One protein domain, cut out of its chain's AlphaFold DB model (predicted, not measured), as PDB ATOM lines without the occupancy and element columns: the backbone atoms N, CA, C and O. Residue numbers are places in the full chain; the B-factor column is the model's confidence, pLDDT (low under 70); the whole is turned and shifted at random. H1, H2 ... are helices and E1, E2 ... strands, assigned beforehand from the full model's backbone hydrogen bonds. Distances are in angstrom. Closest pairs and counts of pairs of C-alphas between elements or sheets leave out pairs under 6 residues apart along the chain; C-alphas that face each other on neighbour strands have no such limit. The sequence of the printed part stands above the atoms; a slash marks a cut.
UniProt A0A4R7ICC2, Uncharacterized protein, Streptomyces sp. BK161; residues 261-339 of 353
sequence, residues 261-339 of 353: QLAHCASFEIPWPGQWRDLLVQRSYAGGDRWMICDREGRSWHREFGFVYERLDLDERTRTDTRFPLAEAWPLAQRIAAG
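What this domain is: This is residues 261 to 339 of the 353 residues of an uncharacterized protein of Streptomyces sp. BK161 (UniProt A0A4R7ICC2). A meander of three antiparallel strands, E1, E2 and E3, makes a small sheet, and H2 packs along the strands over one of its faces. Beside E3, a hairpin of E4 and E5 makes a second small sheet, with the short H1 near E4; residues 312 to 317, of which 316 to 317 belong to H1, stick out. The printed part has 79 residues, with five named strands followed by two named helices, in the order E1 E2 E3 E4 E5 H1 H2. The class is mixed, helices and strands, with 39 of the 79 residues in named elements, under half. The whole is compact, with a radius of gyration of the C-alphas of 11.8 A, and spans 32 by 29 by 18 A.

How they stand to each other: E1, residues 267 to 270, and E2, residues 279 to 283, form an antiparallel hairpin at 159 degrees, with N 268 and O 281 within hydrogen-bond range at 2.8 A. E2 and E3, residues 291 to 294, form the next hairpin at 152 degrees, with N 294 and O 280 at 2.7 A. E1 and E3 are the edge strands. E4, residues 299 to 302, comes closest to E3 at the C-alphas of Cys 294 and Ser 300, 4.4 A apart. E4 and E5, residues 306 to 309, form an antiparallel hairpin at 136 degrees, with N 302 and O 306 at 2.7 A. H1, residues 316 to 321, is not on the sheet of E1, E2 and E3; its closest C-alphas to E4 are those of Asp 321 and His 302, 5.9 A. H2, residues 326 to 337, is on that sheet at a height over the sheet of 8.6 A, over E2 and only just over E3, where 3 of its C-alphas fall. It runs along the strands, at 7 degrees to E2 on the local plane. The closest C-alphas of H2 and E3 are those of Leu 326 and Trp 291, 5.9 A. H1 and H2 are apart. Every O i to N i+4 pair is within hydrogen-bond range in H1, and 7 of 8 are in H2.

Where its parts are: E1 begins at C-alpha 267, (36.931, -39.585, 51.124), and is 10.1 A long. E2 measures 13.3 A, E3 9.5 A, E4 9.1 A, E5 10.2 A and H1 8.8 A. H2 measures 16.2 A and ends at C-alpha 337, (29.393, -50.315, 59.915).

The domain as a whole: The two C-alphas farthest apart, those of Gln 261 and Asp 313, are 33.8 A apart. The printed part has no cut and no long link. The mean pLDDT of the printed part is 84.6; it is under 70 at residues 261 to 265, 276, 286 to 288 and 311 to 314.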
ATOM      1  N   GLN A 261      27.744 -31.469  47.231       48.50
ATOM      2  CA  GLN A 261      28.925 -31.211  48.075       48.50
ATOM      3  C   GLN A 261      29.627 -32.502  48.511       48.50
ATOM      4  O   GLN A 261      30.839 -32.502  48.736       48.50
ATOM      5  N   LEU A 262      28.903 -33.625  48.559       49.50
ATOM      6  CA  LEU A 262      29.525 -34.930  48.773       49.50
ATOM      7  C   LEU A 262      30.381 -35.359  47.568       49.50
ATOM      8  O   LEU A 262      31.320 -36.128  47.744       49.50
ATOM      9  N   ALA A 263      30.115 -34.834  46.367       48.62
ATOM     10  CA  ALA A 263      30.888 -35.141  45.164       48.62
ATOM     11  C   ALA A 263      32.322 -34.559  45.177       48.62
ATOM     12  O   ALA A 263      33.190 -35.064  44.458       48.62
ATOM     13  N   HIS A 264      32.581 -33.529  45.994       51.12
ATOM     14  CA  HIS A 264      33.878 -32.842  46.072       51.12
ATOM     15  C   HIS A 264      34.835 -33.422  47.125       51.12
ATOM     16  O   HIS A 264      36.051 -33.311  46.982       51.12
ATOM     17  N   CYS A 265      34.328 -34.098  48.158       57.75
ATOM     18  CA  CYS A 265      35.181 -34.776  49.134       57.75
ATOM     19  C   CYS A 265      35.765 -36.062  48.535       57.75
ATOM     20  O   CYS A 265      35.029 -36.954  48.136       57.75
ATOM     21  N   ALA A 266      37.092 -36.215  48.518       79.31
ATOM     22  CA  ALA A 266      37.719 -37.435  47.997       79.31
ATOM     23  C   ALA A 266      37.454 -38.679  48.872       79.31
ATOM     24  O   ALA A 266      37.532 -39.802  48.374       79.31
ATOM     25  N   SER A 267      37.141 -38.497  50.162       87.81
ATOM     26  CA  SER A 267      36.931 -39.585  51.124       87.81
ATOM     27  C   SER A 267      36.051 -39.186  52.313       87.81
ATOM     28  O   SER A 267      36.144 -38.056  52.792       87.81
ATOM     29  N   PHE A 268      35.305 -40.144  52.862       88.56
ATOM     30  CA  PHE A 268      34.548 -40.024  54.110       88.56
ATOM     31  C   PHE A 268      34.903 -41.145  55.086       88.56
ATOM     32  O   PHE A 268      35.085 -42.282  54.663       88.56
ATOM     33  N   GLU A 269      34.935 -40.844  56.382       90.38
ATOM     34  CA  GLU A 269      35.114 -41.834  57.450       90.38
ATOM     35  C   GLU A 269      33.769 -42.150  58.113       90.38
ATOM     36  O   GLU A 269      33.022 -41.244  58.492       90.38
ATOM     37  N   ILE A 270      33.458 -43.437  58.262       89.56
ATOM     38  CA  ILE A 270      32.268 -43.926  58.960       89.56
ATOM     39  C   ILE A 270      32.728 -44.744  60.171       89.56
ATOM     40  O   ILE A 270      33.382 -45.776  59.985       89.56
ATOM     41  N   PRO A 271      32.371 -44.328  61.400       88.69
ATOM     42  CA  PRO A 271      32.689 -45.083  62.603       88.69
ATOM     43  C   PRO A 271      32.172 -46.515  62.523       88.69
ATOM     44  O   PRO A 271      30.999 -46.723  62.216       88.69
ATOM     45  N   TRP A 272      33.025 -47.493  62.832       86.50
ATOM     46  CA  TRP A 272      32.666 -48.913  62.821       86.50
ATOM     47  C   TRP A 272      32.647 -49.477  64.255       86.50
ATOM     48  O   TRP A 272      33.695 -49.827  64.804       86.50
ATOM     49  N   PRO A 273      31.474 -49.549  64.917       78.25
ATOM     50  CA  PRO A 273      31.371 -49.960  66.314       78.25
ATOM     51  C   PRO A 273      31.889 -51.384  66.545       78.25
ATOM     52  O   PRO A 273      31.539 -52.313  65.825       78.25
ATOM     53  N   GLY A 274      32.703 -51.565  67.587       74.50
ATOM     54  CA  GLY A 274      33.269 -52.873  67.952       74.50
ATOM     55  C   GLY A 274      34.513 -53.278  67.153       74.50
ATOM     56  O   GLY A 274      35.169 -54.254  67.511       74.50
ATOM     57  N   GLN A 275      34.880 -52.504  66.133       70.44
ATOM     58  CA  GLN A 275      36.157 -52.587  65.431       70.44
ATOM     59  C   GLN A 275      37.046 -51.421  65.881       70.44
ATOM     60  O   GLN A 275      36.572 -50.358  66.273       70.44
ATOM     61  N   TRP A 276      38.364 -51.606  65.845       65.25
ATOM     62  CA  TRP A 276      39.309 -50.564  66.273       65.25
ATOM     63  C   TRP A 276      39.505 -49.462  65.215       65.25
ATOM     64  O   TRP A 276      40.381 -48.609  65.379       65.25
ATOM     65  N   ARG A 277      38.787 -49.517  64.082       78.56
ATOM     66  CA  ARG A 277      39.066 -48.696  62.894       78.56
ATOM     67  C   ARG A 277      37.803 -48.395  62.086       78.56
ATOM     68  O   ARG A 277      36.973 -49.278  61.902       78.56
ATOM     69  N   ASP A 278      37.733 -47.171  61.572       88.50
ATOM     70  CA  ASP A 278      36.630 -46.649  60.760       88.50
ATOM     71  C   ASP A 278      36.668 -47.186  59.318       88.50
ATOM     72  O   ASP A 278      37.735 -47.532  58.797       88.50
ATOM     73  N   LEU A 279      35.499 -47.241  58.675       93.06
ATOM     74  CA  LEU A 279      35.365 -47.490  57.239       93.06
ATOM     75  C   LEU A 279      35.624 -46.208  56.454       93.06
ATOM     76  O   LEU A 279      35.244 -45.123  56.885       93.06
ATOM     77  N   LEU A 280      36.212 -46.345  55.273       94.12
ATOM     78  CA  LEU A 280      36.477 -45.255  54.345       94.12
ATOM     79  C   LEU A 280      35.564 -45.384  53.126       94.12
ATOM     80  O   LEU A 280      35.559 -46.416  52.467       94.12
ATOM     81  N   VAL A 281      34.812 -44.344  52.786       94.69
ATOM     82  CA  VAL A 281      34.092 -44.249  51.508       94.69
ATOM     83  C   VAL A 281      34.859 -43.279  50.624       94.69
ATOM     84  O   VAL A 281      34.838 -42.080  50.879       94.69
ATOM     85  N   GLN A 282      35.581 -43.787  49.627       93.50
ATOM     86  CA  GLN A 282      36.533 -43.017  48.823       93.50
ATOM     87  C   GLN A 282      36.129 -42.980  47.349       93.50
ATOM     88  O   GLN A 282      35.686 -43.985  46.796       93.50
ATOM     89  N   ARG A 283      36.317 -41.840  46.685       92.62
ATOM     90  CA  ARG A 283      36.090 -41.712  45.243       92.62
ATOM     91  C   ARG A 283      37.164 -42.479  44.459       92.62
ATOM     92  O   ARG A 283      38.354 -42.381  44.746       92.62
ATOM     93  N   SER A 284      36.749 -43.260  43.464       87.62
ATOM     94  CA  SER A 284      37.646 -44.022  42.591       87.62
ATOM     95  C   SER A 284      38.127 -43.154  41.430       87.62
ATOM     96  O   SER A 284      37.333 -42.731  40.592       87.62
ATOM     97  N   TYR A 285      39.440 -42.937  41.333       77.31
ATOM     98  CA  TYR A 285      40.043 -42.115  40.273       77.31
ATOM     99  C   TYR A 285      39.945 -42.735  38.870       77.31
ATOM    100  O   TYR A 285      40.042 -42.025  37.875       77.31
ATOM    101  N   ALA A 286      39.728 -44.050  38.769       67.50
ATOM    102  CA  ALA A 286      39.775 -44.777  37.500       67.50
ATOM    103  C   ALA A 286      38.410 -44.917  36.791       67.50
ATOM    104  O   ALA A 286      38.357 -45.504  35.713       67.50
ATOM    105  N   GLY A 287      37.302 -44.439  37.376       59.12
ATOM    106  CA  GLY A 287      35.960 -44.900  36.977       59.12
ATOM    107  C   GLY A 287      34.840 -43.861  36.873       59.12
ATOM    108  O   GLY A 287      33.681 -44.261  36.780       59.12
ATOM    109  N   GLY A 288      35.132 -42.558  36.897       69.81
ATOM    110  CA  GLY A 288      34.088 -41.521  36.926       69.81
ATOM    111  C   GLY A 288      33.495 -41.326  38.327       69.81
ATOM    112  O   GLY A 288      34.208 -41.440  39.318       69.81
ATOM    113  N   ASP A 289      32.204 -40.994  38.432       85.44
ATOM    114  CA  ASP A 289      31.483 -40.790  39.707       85.44
ATOM    115  C   ASP A 289      31.194 -42.122  40.435       85.44
ATOM    116  O   ASP A 289      30.057 -42.551  40.650       85.44
ATOM    117  N   ARG A 290      32.273 -42.852  40.727       93.25
ATOM    118  CA  ARG A 290      32.281 -44.159  41.378       93.25
ATOM    119  C   ARG A 290      33.049 -44.074  42.684       93.25
ATOM    120  O   ARG A 290      34.050 -43.372  42.790       93.25
ATOM    121  N   TRP A 291      32.594 -44.845  43.652       94.75
ATOM    122  CA  TRP A 291      33.027 -44.817  45.036       94.75
ATOM    123  C   TRP A 291      33.338 -46.231  45.504       94.75
ATOM    124  O   TRP A 291      32.688 -47.191  45.098       94.75
ATOM    125  N   MET A 292      34.345 -46.359  46.350       95.19
ATOM    126  CA  MET A 292      34.787 -47.606  46.958       95.19
ATOM    127  C   MET A 292      34.559 -47.511  48.459       95.19
ATOM    128  O   MET A 292      34.721 -46.442  49.047       95.19
ATOM    129  N   ILE A 293      34.181 -48.626  49.072       95.75
ATOM    130  CA  ILE A 293      34.107 -48.745  50.527       95.75
ATOM    131  C   ILE A 293      35.331 -49.544  50.940       95.75
ATOM    132  O   ILE A 293      35.409 -50.736  50.657       95.75
ATOM    133  N   CYS A 294      36.296 -48.882  51.554       94.88
ATOM    134  CA  CYS A 294      37.557 -49.466  51.955       94.88
ATOM    135  C   CYS A 294      37.628 -49.599  53.474       94.88
ATOM    136  O   CYS A 294      37.086 -48.776  54.213       94.88
ATOM    137  N   ASP A 295      38.329 -50.613  53.956       93.12
ATOM    138  CA  ASP A 295      38.822 -50.598  55.328       93.12
ATOM    139  C   ASP A 295      40.208 -49.935  55.401       93.12
ATOM    140  O   ASP A 295      40.829 -49.588  54.393       93.12
ATOM    141  N   ARG A 296      40.733 -49.767  56.618       85.50
ATOM    142  CA  ARG A 296      42.079 -49.207  56.824       85.50
ATOM    143  C   ARG A 296      43.228 -50.105  56.360       85.50
ATOM    144  O   ARG A 296      44.367 -49.648  56.360       85.50
ATOM    145  N   GLU A 297      42.971 -51.365  56.021       88.50
ATOM    146  CA  GLU A 297      43.977 -52.264  55.442       88.50
ATOM    147  C   GLU A 297      44.061 -52.099  53.916       88.50
ATOM    148  O   GLU A 297      44.918 -52.705  53.273       88.50
ATOM    149  N   GLY A 298      43.210 -51.243  53.338       89.50
ATOM    150  CA  GLY A 298      43.134 -51.021  51.901       89.50
ATOM    151  C   GLY A 298      42.381 -52.131  51.172       89.50
ATOM    152  O   GLY A 298      42.542 -52.272  49.959       89.50
ATOM    153  N   ARG A 299      41.579 -52.938  51.881       92.00
ATOM    154  CA  ARG A 299      40.642 -53.867  51.243       92.00
ATOM    155  C   ARG A 299      39.399 -53.109  50.820       92.00
ATOM    156  O   ARG A 299      38.867 -52.325  51.599       92.00
ATOM    157  N   SER A 300      38.899 -53.405  49.631       93.94
ATOM    158  CA  SER A 300      37.664 -52.838  49.097       93.94
ATOM    159  C   SER A 300      36.515 -53.820  49.293       93.94
ATOM    160  O   SER A 300      36.680 -55.028  49.130       93.94
ATOM    161  N   TRP A 301      35.340 -53.318  49.652       94.25
ATOM    162  CA  TRP A 301      34.141 -54.131  49.798       94.25
ATOM    163  C   TRP A 301      33.638 -54.603  48.432       94.25
ATOM    164  O   TRP A 301      33.311 -53.799  47.562       94.25
ATOM    165  N   HIS A 302      33.531 -55.915  48.271       93.81
ATOM    166  CA  HIS A 302      32.953 -56.597  47.125       93.81
ATOM    167  C   HIS A 302      31.549 -57.101  47.464       93.81
ATOM    168  O   HIS A 302      31.333 -57.705  48.518       93.81
ATOM    169  N   ARG A 303      30.592 -56.919  46.544       89.50
ATOM    170  CA  ARG A 303      29.179 -57.300  46.748       89.50
ATOM    171  C   ARG A 303      28.975 -58.758  47.160       89.50
ATOM    172  O   ARG A 303      28.084 -59.043  47.952       89.50
ATOM    173  N   GLU A 304      29.771 -59.666  46.604       88.75
ATOM    174  CA  GLU A 304      29.611 -61.110  46.829       88.75
ATOM    175  C   GLU A 304      30.566 -61.682  47.880       88.75
ATOM    176  O   GLU A 304      30.229 -62.674  48.522       88.75
ATOM    177  N   PHE A 305      31.734 -61.060  48.071       87.38
ATOM    178  CA  PHE A 305      32.852 -61.654  48.816       87.38
ATOM    179  C   PHE A 305      33.224 -60.868  50.080       87.38
ATOM    180  O   PHE A 305      34.093 -61.298  50.832       87.38
ATOM    181  N   GLY A 306      32.582 -59.724  50.342       92.31
ATOM    182  CA  GLY A 306      32.987 -58.830  51.426       92.31
ATOM    183  C   GLY A 306      34.316 -58.138  51.111       92.31
ATOM    184  O   GLY A 306      34.584 -57.802  49.961       92.31
ATOM    185  N   PHE A 307      35.152 -57.882  52.116       91.94
ATOM    186  CA  PHE A 307      36.419 -57.167  51.924       91.94
ATOM    187  C   PHE A 307      37.459 -57.995  51.155       91.94
ATOM    188  O   PHE A 307      37.912 -59.033  51.636       91.94
ATOM    189  N   VAL A 308      37.901 -57.490  49.999       90.81
ATOM    190  CA  VAL A 308      38.929 -58.103  49.139       90.81
ATOM    191  C   VAL A 308      40.096 -57.144  48.894       90.81
ATOM    192  O   VAL A 308      39.917 -55.929  48.829       90.81
ATOM    193  N   TYR A 309      41.312 -57.671  48.739       87.88
ATOM    194  CA  TYR A 309      42.472 -56.864  48.346       87.88
ATOM    195  C   TYR A 309      42.472 -56.629  46.830       87.88
ATOM    196  O   TYR A 309      42.559 -57.581  46.060       87.88
ATOM    197  N   GLU A 310      42.468 -55.366  46.389       73.69
ATOM    198  CA  GLU A 310      42.493 -55.026  44.950       73.69
ATOM    199  C   GLU A 310      43.821 -55.422  44.266       73.69
ATOM    200  O   GLU A 310      43.889 -55.553  43.047       73.69
ATOM    201  N   ARG A 311      44.875 -55.680  45.060       69.62
ATOM    202  CA  ARG A 311      46.199 -56.127  44.590       69.62
ATOM    203  C   ARG A 311      46.245 -57.562  44.055       69.62
ATOM    204  O   ARG A 311      47.264 -57.936  43.483       69.62
ATOM    205  N   LEU A 312      45.206 -58.366  44.253       57.75
ATOM    206  CA  LEU A 312      45.177 -59.757  43.800       57.75
ATOM    207  C   LEU A 312      44.563 -59.840  42.405       57.75
ATOM    208  O   LEU A 312      43.380 -60.121  42.343       57.75
ATOM    209  N   ASP A 313      45.323 -59.553  41.336       64.19
ATOM    210  CA  ASP A 313      44.975 -59.787  39.912       64.19
ATOM    211  C   ASP A 313      43.468 -59.807  39.596       64.19
ATOM    212  O   ASP A 313      42.954 -60.701  38.921       64.19
ATOM    213  N   LEU A 314      42.742 -58.822  40.133       69.94
ATOM    214  CA  LEU A 314      41.300 -58.794  40.013       69.94
ATOM    215  C   LEU A 314      41.010 -58.485  38.557       69.94
ATOM    216  O   LEU A 314      41.492 -57.478  38.022       69.94
ATOM    217  N   ASP A 315      40.234 -59.354  37.915       84.12
ATOM    218  CA  ASP A 315      39.746 -59.058  36.583       84.12
ATOM    219  C   ASP A 315      38.915 -57.760  36.606       84.12
ATOM    220  O   ASP A 315      38.424 -57.293  37.642       84.12
ATOM    221  N   GLU A 316      38.776 -57.124  35.445       83.94
ATOM    222  CA  GLU A 316      38.093 -55.827  35.340       83.94
ATOM    223  C   GLU A 316      36.630 -55.896  35.822       83.94
ATOM    224  O   GLU A 316      36.059 -54.911  36.300       83.94
ATOM    225  N   ARG A 317      36.035 -57.093  35.764       83.00
ATOM    226  CA  ARG A 317      34.708 -57.367  36.307       83.00
ATOM    227  C   ARG A 317      34.697 -57.224  37.828       83.00
ATOM    228  O   ARG A 317      33.879 -56.472  38.349       83.00
ATOM    229  N   THR A 318      35.642 -57.845  38.526       81.50
ATOM    230  CA  THR A 318      35.728 -57.782  39.989       81.50
ATOM    231  C   THR A 318      36.033 -56.362  40.476       81.50
ATOM    232  O   THR A 318      35.477 -55.916  41.477       81.50
ATOM    233  N   ARG A 319      36.834 -55.588  39.727       85.38
ATOM    234  CA  ARG A 319      37.036 -54.149  40.005       85.38
ATOM    235  C   ARG A 319      35.768 -53.319  39.835       85.38
ATOM    236  O   ARG A 319      35.579 -52.325  40.528       85.38
ATOM    237  N   THR A 320      34.900 -53.696  38.902       87.81
ATOM    238  CA  THR A 320      33.612 -53.018  38.715       87.81
ATOM    239  C   THR A 320      32.674 -53.304  39.890       87.81
ATOM    240  O   THR A 320      31.947 -52.412  40.325       87.81
ATOM    241  N   ASP A 321      32.742 -54.509  40.459       90.62
ATOM    242  CA  ASP A 321      31.896 -54.950  41.573       90.62
ATOM    243  C   ASP A 321      32.322 -54.411  42.957       90.62
ATOM    244  O   ASP A 321      31.564 -54.536  43.924       90.62
ATOM    245  N   THR A 322      33.483 -53.751  43.057       92.75
ATOM    246  CA  THR A 322      33.907 -52.962  44.234       92.75
ATOM    247  C   THR A 322      33.639 -51.456  44.091       92.75
ATOM    248  O   THR A 322      33.960 -50.680  44.996       92.75
ATOM    249  N   ARG A 323      33.057 -51.018  42.963       94.06
ATOM    250  CA  ARG A 323      32.861 -49.601  42.610       94.06
ATOM    251  C   ARG A 323      31.382 -49.243  42.468       94.06
ATOM    252  O   ARG A 323      30.708 -49.555  41.485       94.06
ATOM    253  N   PHE A 324      30.885 -48.473  43.420       94.12
ATOM    254  CA  PHE A 324      29.476 -48.134  43.596       94.12
ATOM    255  C   PHE A 324      29.196 -46.678  43.195       94.12
ATOM    256  O   PHE A 324      30.058 -45.822  43.373       94.12
ATOM    257  N   PRO A 325      28.008 -46.335  42.679       94.31
ATOM    258  CA  PRO A 325      27.542 -44.946  42.693       94.31
ATOM    259  C   PRO A 325      27.452 -44.432  44.139       94.31
ATOM    260  O   PRO A 325      27.136 -45.215  45.036       94.31
ATOM    261  N   LEU A 326      27.654 -43.131  44.386       93.38
ATOM    262  CA  LEU A 326      27.620 -42.569  45.751       93.38
ATOM    263  C   LEU A 326      26.318 -42.895  46.502       93.38
ATOM    264  O   LEU A 326      26.346 -43.285  47.670       93.38
ATOM    265  N   ALA A 327      25.185 -42.798  45.797       93.00
ATOM    266  CA  ALA A 327      23.854 -43.098  46.326       93.00
ATOM    267  C   ALA A 327      23.697 -44.553  46.813       93.00
ATOM    268  O   ALA A 327      22.819 -44.834  47.624       93.00
ATOM    269  N   GLU A 328      24.540 -45.473  46.335       94.81
ATOM    270  CA  GLU A 328      24.596 -46.863  46.793       94.81
ATOM    271  C   GLU A 328      25.708 -47.070  47.833       94.81
ATOM    272  O   GLU A 328      25.483 -47.734  48.846       94.81
ATOM    273  N   ALA A 329      26.885 -46.474  47.610       94.62
ATOM    274  CA  ALA A 329      28.061 -46.622  48.463       94.62
ATOM    275  C   ALA A 329      27.786 -46.184  49.905       94.62
ATOM    276  O   ALA A 329      28.134 -46.890  50.849       94.62
ATOM    277  N   TRP A 330      27.141 -45.026  50.074       94.69
ATOM    278  CA  TRP A 330      26.948 -44.427  51.390       94.69
ATOM    279  C   TRP A 330      25.996 -45.243  52.285       94.69
ATOM    280  O   TRP A 330      26.422 -45.653  53.370       94.69
ATOM    281  N   PRO A 331      24.765 -45.595  51.852       94.69
ATOM    282  CA  PRO A 331      23.897 -46.465  52.647       94.69
ATOM    283  C   PRO A 331      24.499 -47.855  52.887       94.69
ATOM    284  O   PRO A 331      24.309 -48.436  53.957       94.69
ATOM    285  N   LEU A 332      25.235 -48.405  51.913       94.75
ATOM    286  CA  LEU A 332      25.894 -49.699  52.070       94.75
ATOM    287  C   LEU A 332      26.973 -49.644  53.156       94.75
ATOM    288  O   LEU A 332      27.002 -50.515  54.022       94.75
ATOM    289  N   ALA A 333      27.811 -48.609  53.165       94.56
ATOM    290  CA  ALA A 333      28.857 -48.446  54.166       94.56
ATOM    291  C   ALA A 333      28.286 -48.256  55.582       94.56
ATOM    292  O   ALA A 333      28.800 -48.850  56.527       94.56
ATOM    293  N   GLN A 334      27.169 -47.533  55.728       93.88
ATOM    294  CA  GLN A 334      26.446 -47.432  57.003       93.88
ATOM    295  C   GLN A 334      25.942 -48.798  57.493       93.88
ATOM    296  O   GLN A 334      26.084 -49.124  58.670       93.88
ATOM    297  N   ARG A 335      25.407 -49.631  56.593       94.19
ATOM    298  CA  ARG A 335      24.974 -50.996  56.930       94.19
ATOM    299  C   ARG A 335      26.138 -51.918  57.288       94.19
ATOM    300  O   ARG A 335      25.998 -52.727  58.200       94.19
ATOM    301  N   ILE A 336      27.274 -51.813  56.593       92.56
ATOM    302  CA  ILE A 336      28.496 -52.563  56.934       92.56
ATOM    303  C   ILE A 336      28.974 -52.151  58.330       92.56
ATOM    304  O   ILE A 336      29.219 -53.019  59.168       92.56
ATOM    305  N   ALA A 337      29.027 -50.844  58.606       91.38
ATOM    306  CA  ALA A 337      29.393 -50.315  59.915       91.38
ATOM    307  C   ALA A 337      28.450 -50.818  61.022       91.38
ATOM    308  O   ALA A 337      28.905 -51.188  62.099       91.38
ATOM    309  N   ALA A 338      27.148 -50.909  60.748       92.06
ATOM    310  CA  ALA A 338      26.156 -51.455  61.676       92.06
ATOM    311  C   ALA A 338      26.206 -52.992  61.832       92.06
ATOM    312  O   ALA A 338      25.494 -53.541  62.671       92.06
ATOM    313  N   GLY A 339      27.020 -53.703  61.042       91.19
ATOM    314  CA  GLY A 339      27.060 -55.170  61.029       91.19
ATOM    315  C   GLY A 339      25.854 -55.828  60.339       91.19
ATOM    316  O   GLY A 339      25.623 -57.020  60.508       91.19
TER     317      GLY A 339